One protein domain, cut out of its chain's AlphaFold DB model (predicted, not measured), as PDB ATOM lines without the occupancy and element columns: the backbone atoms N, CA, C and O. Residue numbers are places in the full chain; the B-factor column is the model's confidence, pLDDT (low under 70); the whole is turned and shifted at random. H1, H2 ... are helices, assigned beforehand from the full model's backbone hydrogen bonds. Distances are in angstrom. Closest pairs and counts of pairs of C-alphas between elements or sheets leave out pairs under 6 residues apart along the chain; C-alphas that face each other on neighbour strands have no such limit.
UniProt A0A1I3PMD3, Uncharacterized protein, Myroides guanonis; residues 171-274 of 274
ATOM      1  N   ASP A 171     269.665 -67.220  21.082       46.53
ATOM      2  CA  ASP A 171     269.175 -66.209  22.015       46.53
ATOM      3  C   ASP A 171     268.643 -64.928  21.331       46.53
ATOM      4  O   ASP A 171     267.701 -64.335  21.845       46.53
ATOM      5  N   ASP A 172     269.167 -64.524  20.168       51.66
ATOM      6  CA  ASP A 172     268.648 -63.395  19.369       51.66
ATOM      7  C   ASP A 172     267.471 -63.826  18.471       51.66
ATOM      8  O   ASP A 172     266.613 -63.016  18.128       51.66
ATOM      9  N   PHE A 173     267.341 -65.124  18.165       54.41
ATOM     10  CA  PHE A 173     266.162 -65.663  17.468       54.41
ATOM     11  C   PHE A 173     264.858 -65.398  18.226       54.41
ATOM     12  O   PHE A 173     263.813 -65.156  17.624       54.41
ATOM     13  N   PHE A 174     264.936 -65.442  19.557       62.94
ATOM     14  CA  PHE A 174     263.833 -65.129  20.454       62.94
ATOM     15  C   PHE A 174     263.378 -63.671  20.295       62.94
ATOM     16  O   PHE A 174     262.181 -63.413  20.172       62.94
ATOM     17  N   ASP A 175     264.326 -62.736  20.198       57.03
ATOM     18  CA  ASP A 175     264.043 -61.313  19.995       57.03
ATOM     19  C   ASP A 175     263.503 -61.026  18.583       57.03
ATOM     20  O   ASP A 175     262.624 -60.186  18.414       57.03
ATOM     21  N   VAL A 176     263.968 -61.754  17.562       55.00
ATOM     22  CA  VAL A 176     263.444 -61.647  16.186       55.00
ATOM     23  C   VAL A 176     262.016 -62.183  16.082       55.00
ATOM     24  O   VAL A 176     261.176 -61.601  15.392       55.00
ATOM     25  N   ILE A 177     261.727 -63.297  16.757       59.31
ATOM     26  CA  ILE A 177     260.384 -63.883  16.824       59.31
ATOM     27  C   ILE A 177     259.411 -62.927  17.524       59.31
ATOM     28  O   ILE A 177     258.246 -62.833  17.122       59.31
ATOM     29  N   ILE A 178     259.878 -62.202  18.543       62.66
ATOM     30  CA  ILE A 178     259.069 -61.277  19.333       62.66
ATOM     31  C   ILE A 178     259.359 -59.830  18.921       62.66
ATOM     32  O   ILE A 178     260.138 -59.115  19.543       62.66
ATOM     33  N   ASN A 179     258.661 -59.362  17.885       64.50
ATOM     34  CA  ASN A 179     258.715 -57.958  17.469       64.50
ATOM     35  C   ASN A 179     258.289 -57.016  18.618       64.50
ATOM     36  O   ASN A 179     257.286 -57.256  19.291       64.50
ATOM     37  N   THR A 180     258.993 -55.890  18.773       60.22
ATOM     38  CA  THR A 180     258.631 -54.745  19.630       60.22
ATOM     39  C   THR A 180     257.165 -54.309  19.547       60.22
ATOM     40  O   THR A 180     256.612 -53.867  20.550       60.22
ATOM     41  N   GLU A 181     256.497 -54.472  18.401       62.62
ATOM     42  CA  GLU A 181     255.061 -54.183  18.262       62.62
ATOM     43  C   GLU A 181     254.180 -55.062  19.167       62.62
ATOM     44  O   GLU A 181     253.163 -54.594  19.682       62.62
ATOM     45  N   LEU A 182     254.593 -56.310  19.419       69.88
ATOM     46  CA  LEU A 182     253.908 -57.237  20.323       69.88
ATOM     47  C   LEU A 182     254.185 -56.919  21.799       69.88
ATOM     48  O   LEU A 182     253.439 -57.360  22.662       69.88
ATOM     49  N   LEU A 183     255.203 -56.117  22.123       73.38
ATOM     50  CA  LEU A 183     255.525 -55.749  23.510       73.38
ATOM     51  C   LEU A 183     254.636 -54.624  24.066       73.38
ATOM     52  O   LEU A 183     254.688 -54.341  25.262       73.38
ATOM     53  N   ASN A 184     253.772 -54.028  23.239       78.25
ATOM     54  CA  ASN A 184     252.790 -53.018  23.658       78.25
ATOM     55  C   ASN A 184     251.567 -53.602  24.393       78.25
ATOM     56  O   ASN A 184     250.659 -52.862  24.769       78.25
ATOM     57  N   ILE A 185     251.513 -54.919  24.600       85.06
ATOM     58  CA  ILE A 185     250.457 -55.574  25.380       85.06
ATOM     59  C   ILE A 185     250.609 -55.185  26.846       85.06
ATOM     60  O   ILE A 185     251.681 -55.373  27.403       85.06
ATOM     61  N   GLU A 186     249.562 -54.691  27.505       82.38
ATOM     62  CA  GLU A 186     249.634 -54.320  28.926       82.38
ATOM     63  C   GLU A 186     249.825 -55.552  29.824       82.38
ATOM     64  O   GLU A 186     250.795 -55.613  30.580       82.38
ATOM     65  N   THR A 187     248.953 -56.552  29.672       89.81
ATOM     66  CA  THR A 187     248.971 -57.827  30.401       89.81
ATOM     67  C   THR A 187     248.246 -58.910  29.600       89.81
ATOM     68  O   THR A 187     247.370 -58.603  28.791       89.81
ATOM     69  N   ILE A 188     248.597 -60.172  29.831       90.12
ATOM     70  CA  ILE A 188     247.880 -61.345  29.326       90.12
ATOM     71  C   ILE A 188     246.824 -61.762  30.349       90.12
ATOM     72  O   ILE A 188     247.129 -61.996  31.522       90.12
ATOM     73  N   SER A 189     245.576 -61.865  29.901       88.75
ATOM     74  CA  SER A 189     244.414 -62.204  30.720       88.75
ATOM     75  C   SER A 189     244.009 -63.677  30.587       88.75
ATOM     76  O   SER A 189     244.443 -64.390  29.683       88.75
ATOM     77  N   ASN A 190     243.114 -64.144  31.465       83.12
ATOM     78  CA  ASN A 190     242.539 -65.493  31.357       83.12
ATOM     79  C   ASN A 190     241.747 -65.694  30.053       83.12
ATOM     80  O   ASN A 190     241.679 -66.811  29.541       83.12
ATOM     81  N   ASP A 191     241.158 -64.626  29.509       83.81
ATOM     82  CA  ASP A 191     240.416 -64.696  28.251       83.81
ATOM     83  C   ASP A 191     241.341 -64.988  27.067       83.81
ATOM     84  O   ASP A 191     240.971 -65.765  26.184       83.81
ATOM     85  N   ASP A 192     242.572 -64.473  27.108       85.88
ATOM     86  CA  ASP A 192     243.596 -64.745  26.099       85.88
ATOM     87  C   ASP A 192     244.069 -66.206  26.136       85.88
ATOM     88  O   ASP A 192     244.523 -66.749  25.133       85.88
ATOM     89  N   LEU A 193     243.907 -66.905  27.260       83.69
ATOM     90  CA  LEU A 193     244.331 -68.300  27.425       83.69
ATOM     91  C   LEU A 193     243.239 -69.325  27.102       83.69
ATOM     92  O   LEU A 193     243.467 -70.526  27.241       83.69
ATOM     93  N   LYS A 194     242.060 -68.898  26.630       81.38
ATOM     94  CA  LYS A 194     240.928 -69.803  26.347       81.38
ATOM     95  C   LYS A 194     241.263 -70.914  25.356       81.38
ATOM     96  O   LYS A 194     240.799 -72.038  25.537       81.38
ATOM     97  N   ILE A 195     242.060 -70.632  24.326       77.25
ATOM     98  CA  ILE A 195     242.431 -71.630  23.309       77.25
ATOM     99  C   ILE A 195     243.390 -72.671  23.910       77.25
ATOM    100  O   ILE A 195     243.182 -73.868  23.706       77.25
ATOM    101  N   ILE A 196     244.380 -72.241  24.705       73.00
ATOM    102  CA  ILE A 196     245.236 -73.148  25.489       73.00
ATOM    103  C   ILE A 196     244.373 -73.997  26.426       73.00
ATOM    104  O   ILE A 196     244.473 -75.218  26.399       73.00
ATOM    105  N   ASN A 197     243.470 -73.380  27.188       71.75
ATOM    106  CA  ASN A 197     242.630 -74.080  28.158       71.75
ATOM    107  C   ASN A 197     241.747 -75.159  27.515       71.75
ATOM    108  O   ASN A 197     241.727 -76.306  27.955       71.75
ATOM    109  N   THR A 198     241.069 -74.799  26.420       70.56
ATOM    110  CA  THR A 198     240.185 -75.712  25.678       70.56
ATOM    111  C   THR A 198     240.955 -76.896  25.091       70.56
ATOM    112  O   THR A 198     240.384 -77.964  24.893       70.56
ATOM    113  N   THR A 199     242.250 -76.721  24.809       66.94
ATOM    114  CA  THR A 199     243.073 -77.754  24.168       66.94
ATOM    115  C   THR A 199     243.863 -78.596  25.172       66.94
ATOM    116  O   THR A 199     244.069 -79.782  24.931       66.94
ATOM    117  N   LEU A 200     244.299 -78.011  26.292       62.72
ATOM    118  CA  LEU A 200     245.138 -78.676  27.295       62.72
ATOM    119  C   LEU A 200     244.350 -79.292  28.455       62.72
ATOM    120  O   LEU A 200     244.928 -80.062  29.215       62.72
ATOM    121  N   ASN A 201     243.060 -78.966  28.619       64.06
ATOM    122  CA  ASN A 201     242.269 -79.355  29.797       64.06
ATOM    123  C   ASN A 201     242.997 -79.050  31.128       64.06
ATOM    124  O   ASN A 201     242.859 -79.787  32.108       64.06
ATOM    125  N   ALA A 202     243.812 -77.991  31.151       59.03
ATOM    126  CA  ALA A 202     244.608 -77.627  32.311       59.03
ATOM    127  C   ALA A 202     243.684 -77.068  33.400       59.03
ATOM    128  O   ALA A 202     242.942 -76.117  33.174       59.03
ATOM    129  N   SER A 203     243.707 -77.685  34.581       52.72
ATOM    130  CA  SER A 203     242.816 -77.339  35.697       52.72
ATOM    131  C   SER A 203     243.136 -75.978  36.321       52.72
ATOM    132  O   SER A 203     242.286 -75.420  37.009       52.72
ATOM    133  N   ASP A 204     244.345 -75.464  36.079       63.00
ATOM    134  CA  ASP A 204     244.837 -74.209  36.629       63.00
ATOM    135  C   ASP A 204     245.625 -73.432  35.561       63.00
ATOM    136  O   ASP A 204     246.672 -73.875  35.080       63.00
ATOM    137  N   LEU A 205     245.069 -72.298  35.131       71.62
ATOM    138  CA  LEU A 205     245.681 -71.396  34.149       71.62
ATOM    139  C   LEU A 205     246.451 -70.260  34.814       71.62
ATOM    140  O   LEU A 205     247.097 -69.490  34.100       71.62
ATOM    141  N   ASP A 206     246.362 -70.109  36.135       79.94
ATOM    142  CA  ASP A 206     246.970 -68.970  36.813       79.94
ATOM    143  C   ASP A 206     248.497 -69.054  36.736       79.94
ATOM    144  O   ASP A 206     249.130 -68.063  36.376       79.94
ATOM    145  N   ASP A 207     249.064 -70.251  36.884       77.88
ATOM    146  CA  ASP A 207     250.492 -70.532  36.681       77.88
ATOM    147  C   ASP A 207     250.964 -70.252  35.240       77.88
ATOM    148  O   ASP A 207     252.056 -69.720  35.005       77.88
ATOM    149  N   VAL A 208     250.136 -70.599  34.249       80.69
ATOM    150  CA  VAL A 208     250.430 -70.378  32.824       80.69
ATOM    151  C   VAL A 208     250.405 -68.886  32.511       80.69
ATOM    152  O   VAL A 208     251.333 -68.357  31.896       80.69
ATOM    153  N   LYS A 209     249.365 -68.192  32.975       87.75
ATOM    154  CA  LYS A 209     249.212 -66.742  32.851       87.75
ATOM    155  C   LYS A 209     250.347 -66.000  33.534       87.75
ATOM    156  O   LYS A 209     250.872 -65.050  32.954       87.75
ATOM    157  N   GLU A 210     250.705 -66.393  34.752       88.44
ATOM    158  CA  GLU A 210     251.803 -65.785  35.498       88.44
ATOM    159  C   GLU A 210     253.104 -65.942  34.712       88.44
ATOM    160  O   GLU A 210     253.760 -64.947  34.417       88.44
ATOM    161  N   SER A 211     253.407 -67.157  34.249       86.06
ATOM    162  CA  SER A 211     254.627 -67.439  33.484       86.06
ATOM    163  C   SER A 211     254.710 -66.626  32.184       86.06
ATOM    164  O   SER A 211     255.757 -66.058  31.883       86.06
ATOM    165  N   ILE A 212     253.614 -66.497  31.426       89.19
ATOM    166  CA  ILE A 212     253.592 -65.684  30.195       89.19
ATOM    167  C   ILE A 212     253.765 -64.190  30.515       89.19
ATOM    168  O   ILE A 212     254.490 -63.485  29.810       89.19
ATOM    169  N   ASN A 213     253.129 -63.688  31.577       91.31
ATOM    170  CA  ASN A 213     253.278 -62.291  31.988       91.31
ATOM    171  C   ASN A 213     254.679 -61.986  32.532       91.31
ATOM    172  O   ASN A 213     255.195 -60.892  32.302       91.31
ATOM    173  N   GLU A 214     255.333 -62.936  33.203       90.38
ATOM    174  CA  GLU A 214     256.745 -62.819  33.577       90.38
ATOM    175  C   GLU A 214     257.640 -62.683  32.336       90.38
ATOM    176  O   GLU A 214     258.513 -61.813  32.317       90.38
ATOM    177  N   VAL A 215     257.394 -63.475  31.281       89.31
ATOM    178  CA  VAL A 215     258.109 -63.356  29.994       89.31
ATOM    179  C   VAL A 215     257.889 -61.970  29.385       89.31
ATOM    180  O   VAL A 215     258.859 -61.286  29.056       89.31
ATOM    181  N   LEU A 216     256.634 -61.523  29.285       88.81
ATOM    182  CA  LEU A 216     256.271 -60.213  28.733       88.81
ATOM    183  C   LEU A 216     256.951 -59.061  29.488       88.81
ATOM    184  O   LEU A 216     257.519 -58.159  28.872       88.81
ATOM    185  N   ASN A 217     256.930 -59.095  30.820       89.88
ATOM    186  CA  ASN A 217     257.532 -58.055  31.652       89.88
ATOM    187  C   ASN A 217     259.061 -58.060  31.568       89.88
ATOM    188  O   ASN A 217     259.673 -56.995  31.485       89.88
ATOM    189  N   ALA A 218     259.683 -59.240  31.549       86.88
ATOM    190  CA  ALA A 218     261.127 -59.360  31.387       86.88
ATOM    191  C   ALA A 218     261.594 -58.832  30.022       86.88
ATOM    192  O   ALA A 218     262.604 -58.131  29.956       86.88
ATOM    193  N   LEU A 219     260.831 -59.094  28.957       83.56
ATOM    194  CA  LEU A 219     261.084 -58.566  27.615       83.56
ATOM    195  C   LEU A 219     260.949 -57.043  27.551       83.56
ATOM    196  O   LEU A 219     261.861 -56.370  27.075       83.56
ATOM    197  N   LYS A 220     259.868 -56.478  28.103       83.56
ATOM    198  CA  LYS A 220     259.689 -55.016  28.210       83.56
ATOM    199  C   LYS A 220     260.825 -54.337  28.980       83.56
ATOM    200  O   LYS A 220     261.201 -53.215  28.660       83.56
ATOM    201  N   ALA A 221     261.365 -55.013  29.993       83.06
ATOM    202  CA  ALA A 221     262.483 -54.525  30.797       83.06
ATOM    203  C   ALA A 221     263.863 -54.750  30.145       83.06
ATOM    204  O   ALA A 221     264.877 -54.377  30.735       83.06
ATOM    205  N   GLY A 222     263.933 -55.385  28.969       77.00
ATOM    206  CA  GLY A 222     265.192 -55.747  28.309       77.00
ATOM    207  C   GLY A 222     266.001 -56.826  29.044       77.00
ATOM    208  O   GLY A 222     267.189 -57.001  28.777       77.00
ATOM    209  N   ASN A 223     265.391 -57.561  29.980       82.00
ATOM    210  CA  ASN A 223     266.053 -58.592  30.778       82.00
ATOM    211  C   ASN A 223     265.947 -59.974  30.112       82.00
ATOM    212  O   ASN A 223     265.178 -60.840  30.538       82.00
ATOM    213  N   LYS A 224     266.773 -60.192  29.081       80.19
ATOM    214  CA  LYS A 224     266.783 -61.420  28.263       80.19
ATOM    215  C   LYS A 224     266.900 -62.710  29.086       80.19
ATOM    216  O   LYS A 224     266.191 -63.682  28.842       80.19
ATOM    217  N   LYS A 225     267.767 -62.719  30.106       81.00
ATOM    218  CA  LYS A 225     268.001 -63.904  30.950       81.00
ATOM    219  C   LYS A 225     266.748 -64.305  31.730       81.00
ATOM    220  O   LYS A 225     266.445 -65.489  31.846       81.00
ATOM    221  N   GLN A 226     266.034 -63.324  32.277       83.50
ATOM    222  CA  GLN A 226     264.795 -63.578  33.005       83.50
ATOM    223  C   GLN A 226     263.677 -64.020  32.057       83.50
ATOM    224  O   GLN A 226     262.980 -64.978  32.375       83.50
ATOM    225  N   ALA A 227     263.567 -63.394  30.880       84.44
ATOM    226  CA  ALA A 227     262.585 -63.778  29.868       84.44
ATOM    227  C   ALA A 227     262.748 -65.249  29.461       84.44
ATOM    228  O   ALA A 227     261.769 -65.990  29.441       84.44
ATOM    229  N   LYS A 228     263.988 -65.699  29.242       82.31
ATOM    230  CA  LYS A 228     264.296 -67.100  28.925       82.31
ATOM    231  C   LYS A 228     263.918 -68.061  30.053       82.31
ATOM    232  O   LYS A 228     263.238 -69.050  29.812       82.31
ATOM    233  N   ASN A 229     264.286 -67.746  31.296       84.12
ATOM    234  CA  ASN A 229     263.938 -68.591  32.444       84.12
ATOM    235  C   ASN A 229     262.415 -68.749  32.616       84.12
ATOM    236  O   ASN A 229     261.933 -69.847  32.903       84.12
ATOM    237  N   SER A 230     261.653 -67.665  32.440       87.94
ATOM    238  CA  SER A 230     260.187 -67.697  32.519       87.94
ATOM    239  C   SER A 230     259.557 -68.398  31.308       87.94
ATOM    240  O   SER A 230     258.529 -69.059  31.446       87.94
ATOM    241  N   LEU A 231     260.199 -68.346  30.136       86.19
ATOM    242  CA  LEU A 231     259.778 -69.097  28.954       86.19
ATOM    243  C   LEU A 231     259.973 -70.601  29.143       86.19
ATOM    244  O   LEU A 231     259.066 -71.367  28.836       86.19
ATOM    245  N   ASP A 232     261.099 -71.028  29.713       83.94
ATOM    246  CA  ASP A 232     261.341 -72.434  30.052       83.94
ATOM    247  C   ASP A 232     260.306 -72.948  31.070       83.94
ATOM    248  O   ASP A 232     259.859 -74.097  30.994       83.94
ATOM    249  N   LYS A 233     259.890 -72.093  32.019       84.56
ATOM    250  CA  LYS A 233     258.792 -72.372  32.962       84.56
ATOM    251  C   LYS A 233     257.471 -72.563  32.203       84.56
ATOM    252  O   LYS A 233     256.824 -73.593  32.387       84.56
ATOM    253  N   PHE A 234     257.115 -71.650  31.297       84.94
ATOM    254  CA  PHE A 234     255.929 -71.773  30.437       84.94
ATOM    255  C   PHE A 234     255.966 -73.031  29.550       84.94
ATOM    256  O   PHE A 234     254.994 -73.786  29.507       84.94
ATOM    257  N   GLY A 235     257.102 -73.315  28.909       80.12
ATOM    258  CA  GLY A 235     257.302 -74.492  28.067       80.12
ATOM    259  C   GLY A 235     257.068 -75.798  28.817       80.12
ATOM    260  O   GLY A 235     256.405 -76.688  28.291       80.12
ATOM    261  N   LYS A 236     257.499 -75.902  30.080       79.69
ATOM    262  CA  LYS A 236     257.201 -77.072  30.924       79.69
ATOM    263  C   LYS A 236     255.703 -77.271  31.147       79.69
ATOM    264  O   LYS A 236     255.250 -78.411  31.102       79.69
ATOM    265  N   TYR A 237     254.927 -76.207  31.356       75.25
ATOM    266  CA  TYR A 237     253.472 -76.323  31.518       75.25
ATOM    267  C   TYR A 237     252.783 -76.794  30.234       75.25
ATOM    268  O   TYR A 237     251.911 -77.661  30.282       75.25
ATOM    269  N   VAL A 238     253.207 -76.273  29.082       71.88
ATOM    270  CA  VAL A 238     252.643 -76.650  27.778       71.88
ATOM    271  C   VAL A 238     253.032 -78.083  27.399       71.88
ATOM    272  O   VAL A 238     252.162 -78.873  27.042       71.88
ATOM    273  N   LEU A 239     254.309 -78.451  27.534       66.19
ATOM    274  CA  LEU A 239     254.832 -79.765  27.137       66.19
ATOM    275  C   LEU A 239     254.358 -80.901  28.055       66.19
ATOM    276  O   LEU A 239     254.114 -82.006  27.572       66.19
ATOM    277  N   ASN A 240     254.160 -80.637  29.351       63.72
ATOM    278  CA  ASN A 240     253.590 -81.623  30.277       63.72
ATOM    279  C   ASN A 240     252.073 -81.816  30.081       63.72
ATOM    280  O   ASN A 240     251.536 -82.836  30.508       63.72
ATOM    281  N   GLY A 241     251.386 -80.861  29.441       55.50
ATOM    282  CA  GLY A 241     249.950 -80.927  29.149       55.50
ATOM    283  C   GLY A 241     249.589 -81.592  27.814       55.50
ATOM    284  O   GLY A 241     248.435 -81.969  27.619       55.50
ATOM    285  N   THR A 242     250.537 -81.769  26.885       51.84
ATOM    286  CA  THR A 242     250.249 -82.259  25.524       51.84
ATOM    287  C   THR A 242     250.777 -83.665  25.259       51.84
ATOM    288  O   THR A 242     251.972 -83.879  25.073       51.84
ATOM    289  N   SER A 243     249.869 -84.623  25.083       46.97
ATOM    290  CA  SER A 243     250.133 -85.756  24.199       46.97
ATOM    291  C   SER A 243     250.155 -85.254  22.741       46.97
ATOM    292  O   SER A 243     249.175 -84.703  22.242       46.97
ATOM    293  N   LEU A 244     251.291 -85.472  22.070       51.59
ATOM    294  CA  LEU A 244     251.541 -85.346  20.623       51.59
ATOM    295  C   LEU A 244     251.574 -83.920  20.021       51.59
ATOM    296  O   LEU A 244     250.583 -83.197  19.947       51.59
ATOM    297  N   THR A 245     252.733 -83.610  19.431       54.78
ATOM    298  CA  THR A 245     253.148 -82.458  18.602       54.78
ATOM    299  C   THR A 245     252.084 -81.902  17.635       54.78
ATOM    300  O   THR A 245     252.115 -80.725  17.295       54.78
ATOM    301  N   GLY A 246     251.096 -82.708  17.224       55.53
ATOM    302  CA  GLY A 246     250.010 -82.294  16.325       55.53
ATOM    303  C   GLY A 246     248.965 -81.345  16.933       55.53
ATOM    304  O   GLY A 246     248.264 -80.667  16.180       55.53
ATOM    305  N   ASN A 247     248.848 -81.266  18.263       67.00
ATOM    306  CA  ASN A 247     247.945 -80.311  18.922       67.00
ATOM    307  C   ASN A 247     248.580 -78.921  19.065       67.00
ATOM    308  O   ASN A 247     247.879 -77.920  18.939       67.00
ATOM    309  N   LEU A 248     249.903 -78.849  19.236       73.12
ATOM    310  CA  LEU A 248     250.627 -77.589  19.402       73.12
ATOM    311  C   LEU A 248     250.547 -76.712  18.142       73.12
ATOM    312  O   LEU A 248     250.225 -75.532  18.245       73.12
ATOM    313  N   THR A 249     250.714 -77.296  16.950       73.75
ATOM    314  CA  THR A 249     250.559 -76.572  15.674       73.75
ATOM    315  C   THR A 249     249.156 -75.977  15.517       73.75
ATOM    316  O   THR A 249     249.012 -74.828  15.116       73.75
ATOM    317  N   LYS A 250     248.103 -76.714  15.904       75.94
ATOM    318  CA  LYS A 250     246.717 -76.214  15.844       75.94
ATOM    319  C   LYS A 250     246.464 -75.062  16.816       75.94
ATOM    320  O   LYS A 250     245.715 -74.141  16.485       75.94
ATOM    321  N   ILE A 251     247.064 -75.121  18.006       78.31
ATOM    322  CA  ILE A 251     247.004 -74.036  18.991       78.31
ATOM    323  C   ILE A 251     247.684 -72.795  18.403       78.31
ATOM    324  O   ILE A 251     247.050 -71.743  18.334       78.31
ATOM    325  N   ILE A 252     248.916 -72.934  17.903       82.75
ATOM    326  CA  ILE A 252     249.685 -71.853  17.265       82.75
ATOM    327  C   ILE A 252     248.875 -71.197  16.135       82.75
ATOM    328  O   ILE A 252     248.671 -69.983  16.145       82.75
ATOM    329  N   ASP A 253     248.320 -71.988  15.215       80.81
ATOM    330  CA  ASP A 253     247.518 -71.485  14.090       80.81
ATOM    331  C   ASP A 253     246.251 -70.739  14.531       80.81
ATOM    332  O   ASP A 253     245.801 -69.803  13.863       80.81
ATOM    333  N   SER A 254     245.653 -71.151  15.652       82.25
ATOM    334  CA  SER A 254     244.463 -70.506  16.215       82.25
ATOM    335  C   SER A 254     244.805 -69.158  16.850       82.25
ATOM    336  O   SER A 254     244.057 -68.193  16.694       82.25
ATOM    337  N   TYR A 255     245.959 -69.067  17.511       85.81
ATOM    338  CA  TYR A 255     246.461 -67.837  18.118       85.81
ATOM    339  C   TYR A 255     246.984 -66.826  17.088       85.81
ATOM    340  O   TYR A 255     246.730 -65.628  17.221       85.81
ATOM    341  N   ASN A 256     247.605 -67.288  16.000       81.12
ATOM    342  CA  ASN A 256     248.103 -66.425  14.919       81.12
ATOM    343  C   ASN A 256     247.002 -65.599  14.219       81.12
ATOM    344  O   ASN A 256     247.300 -64.612  13.549       81.12
ATOM    345  N   LYS A 257     245.724 -65.967  14.379       78.56
ATOM    346  CA  LYS A 257     244.569 -65.240  13.816       78.56
ATOM    347  C   LYS A 257     243.966 -64.193  14.761       78.56
ATOM    348  O   LYS A 257     243.025 -63.507  14.366       78.56
ATOM    349  N   GLY A 258     244.446 -64.104  16.000       80.81
ATOM    350  CA  GLY A 258     243.910 -63.199  17.018       80.81
ATOM    351  C   GLY A 258     244.556 -61.811  17.033       80.81
ATOM    352  O   GLY A 258     245.325 -61.442  16.143       80.81
ATOM    353  N   GLY A 259     244.228 -61.037  18.073       83.25
ATOM    354  CA  GLY A 259     244.851 -59.738  18.357       83.25
ATOM    355  C   GLY A 259     246.280 -59.866  18.902       83.25
ATOM    356  O   GLY A 259     246.805 -60.968  19.038       83.25
ATOM    357  N   ALA A 260     246.907 -58.740  19.255       83.44
ATOM    358  CA  ALA A 260     248.297 -58.719  19.723       83.44
ATOM    359  C   ALA A 260     248.595 -59.695  20.889       83.44
ATOM    360  O   ALA A 260     249.575 -60.431  20.771       83.44
ATOM    361  N   PRO A 261     247.751 -59.818  21.942       86.88
ATOM    362  CA  PRO A 261     247.946 -60.819  23.000       86.88
ATOM    363  C   PRO A 261     248.031 -62.252  22.476       86.88
ATOM    364  O   PRO A 261     248.864 -63.041  22.912       86.88
ATOM    365  N   TYR A 262     247.203 -62.571  21.483       88.69
ATOM    366  CA  TYR A 262     247.134 -63.906  20.910       88.69
ATOM    367  C   TYR A 262     248.362 -64.188  20.050       88.69
ATOM    368  O   TYR A 262     248.968 -65.249  20.165       88.69
ATOM    369  N   GLN A 263     248.762 -63.222  19.225       85.44
ATOM    370  CA  GLN A 263     249.957 -63.339  18.394       85.44
ATOM    371  C   GLN A 263     251.221 -63.458  19.252       85.44
ATOM    372  O   GLN A 263     252.081 -64.273  18.942       85.44
ATOM    373  N   PHE A 264     251.310 -62.731  20.369       87.00
ATOM    374  CA  PHE A 264     252.408 -62.885  21.324       87.00
ATOM    375  C   PHE A 264     252.482 -64.309  21.887       87.00
ATOM    376  O   PHE A 264     253.541 -64.930  21.840       87.00
ATOM    377  N   ILE A 265     251.352 -64.875  22.324       87.81
ATOM    378  CA  ILE A 265     251.286 -66.268  22.793       87.81
ATOM    379  C   ILE A 265     251.691 -67.250  21.679       87.81
ATOM    380  O   ILE A 265     252.460 -68.174  21.944       87.81
ATOM    381  N   ALA A 266     251.239 -67.040  20.434       86.44
ATOM    382  CA  ALA A 266     251.648 -67.866  19.293       86.44
ATOM    383  C   ALA A 266     253.168 -67.867  19.109       86.44
ATOM    384  O   ALA A 266     253.753 -68.929  18.933       86.44
ATOM    385  N   LYS A 267     253.816 -66.702  19.211       85.00
ATOM    386  CA  LYS A 267     255.273 -66.567  19.083       85.00
ATOM    387  C   LYS A 267     256.047 -67.282  20.185       85.00
ATOM    388  O   LYS A 267     257.039 -67.943  19.885       85.00
ATOM    389  N   LEU A 268     255.567 -67.239  21.429       87.06
ATOM    390  CA  LEU A 268     256.166 -68.026  22.513       87.06
ATOM    391  C   LEU A 268     256.048 -69.535  22.251       87.06
ATOM    392  O   LEU A 268     257.007 -70.276  22.450       87.06
ATOM    393  N   LEU A 269     254.882 -69.991  21.786       83.56
ATOM    394  CA  LEU A 269     254.640 -71.400  21.468       83.56
ATOM    395  C   LEU A 269     255.440 -71.873  20.245       83.56
ATOM    396  O   LEU A 269     255.952 -72.988  20.261       83.56
ATOM    397  N   GLU A 270     255.577 -71.031  19.216       80.44
ATOM    398  CA  GLU A 270     256.445 -71.275  18.057       80.44
ATOM    399  C   GLU A 270     257.893 -71.466  18.512       80.44
ATOM    400  O   GLU A 270     258.521 -72.440  18.107       80.44
ATOM    401  N   TYR A 271     258.390 -70.615  19.417       80.62
ATOM    402  CA  TYR A 271     259.734 -70.763  19.978       80.62
ATOM    403  C   TYR A 271     259.910 -72.081  20.747       80.62
ATOM    404  O   TYR A 271     260.896 -72.777  20.546       80.62
ATOM    405  N   ILE A 272     258.944 -72.454  21.594       77.88
ATOM    406  CA  ILE A 272     258.980 -73.714  22.365       77.88
ATOM    407  C   ILE A 272     258.911 -74.953  21.455       77.88
ATOM    408  O   ILE A 272     259.343 -76.034  21.851       77.88
ATOM    409  N   SER A 273     258.331 -74.824  20.259       71.69
ATOM    410  CA  SER A 273     258.148 -75.937  19.319       71.69
ATOM    411  C   SER A 273     259.380 -76.284  18.473       71.69
ATOM    412  O   SER A 273     259.331 -77.279  17.745       71.69
ATOM    413  N   LEU A 274     260.439 -75.473  18.545       67.69
ATOM    414  CA  LEU A 274     261.705 -75.659  17.826       67.69
ATOM    415  C   LEU A 274     262.667 -76.563  18.595       67.69
ATOM    416  O   LEU A 274     263.360 -77.351  17.912       67.69
TER     417      LEU A 274
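AT A GLANCE: This is residues 171 to 274 of the 274 residues of an uncharacterized protein of Myroides guanonis (UniProt A0A1I3PMD3). The hairpin of the two longest helices, H4 and H5, lies crosswise over H7, which forms a second helical hairpin with H6. The short helices H1 and H2 pack on H7 toward one end of the domain, while H3 packs on H6 toward the other. The printed part has 104 residues with seven named helices, H1 to H7 in chain order, and no named strand: all helix. It is compact, with a radius of gyration of the C-alphas of 12.4 A and spans of 33 by 23 by 23 A.

IN THESE COORDINATES: H5, residues 224 to 241, is 25.8 A long from C-alpha 224 at (266.783, -61.420, 28.263) to C-alpha 241 at (249.950, -80.927, 29.149). H4, residues 206 to 220, spans 20.7 A; H7, residues 260 to 272, 18.6 A, ending at C-alpha 272 (258.980, -73.714, 22.365); H6, residues 246 to 255, 15.0 A. H1 is residues 171 to 177, H2 180 to 184 and H3 194 to 200.

HOW THE PARTS SIT: H5 and H4 touch, closest at C-alphas 227 and 215, 4.5 A, at a shallow tilt of 25 degrees, opposite ways. H5 only just touches the hub, H7, with 3 pairs of C-alphas within 8 A, closest Gly 235 and Ile 272, 6.0 A; they are about perpendicular, at 81 degrees. H7 touches H6, C-alphas 262 and 255 closest at 4.9 A. H3 touches H6, C-alphas 195 and 251 closest at 6.7 A. H2 touches H7, C-alphas 182 and 260 closest at 5.8 A. H1 only just touches H7, with 3 pairs within 8 A, C-alphas 177 and 267 closest at 6.2 A. Every O i to N i+4 pair is within hydrogen-bond range in H3, H4, H5 and H7; the counts are 2 of 3 in H1, 5 of 6 in H6 and 0 of 1 in H2, where 1 of 2 O i to N i+3 pairs is within range.

THE WHOLE: The C-alphas farthest apart, Ala 221 and Leu 244, are 34.3 A apart. The printed part has no cut and no long link. Mean pLDDT of the printed part is 76.2; residues 171 to 182, 199 to 204, 239 to 247 and 274 are under 70.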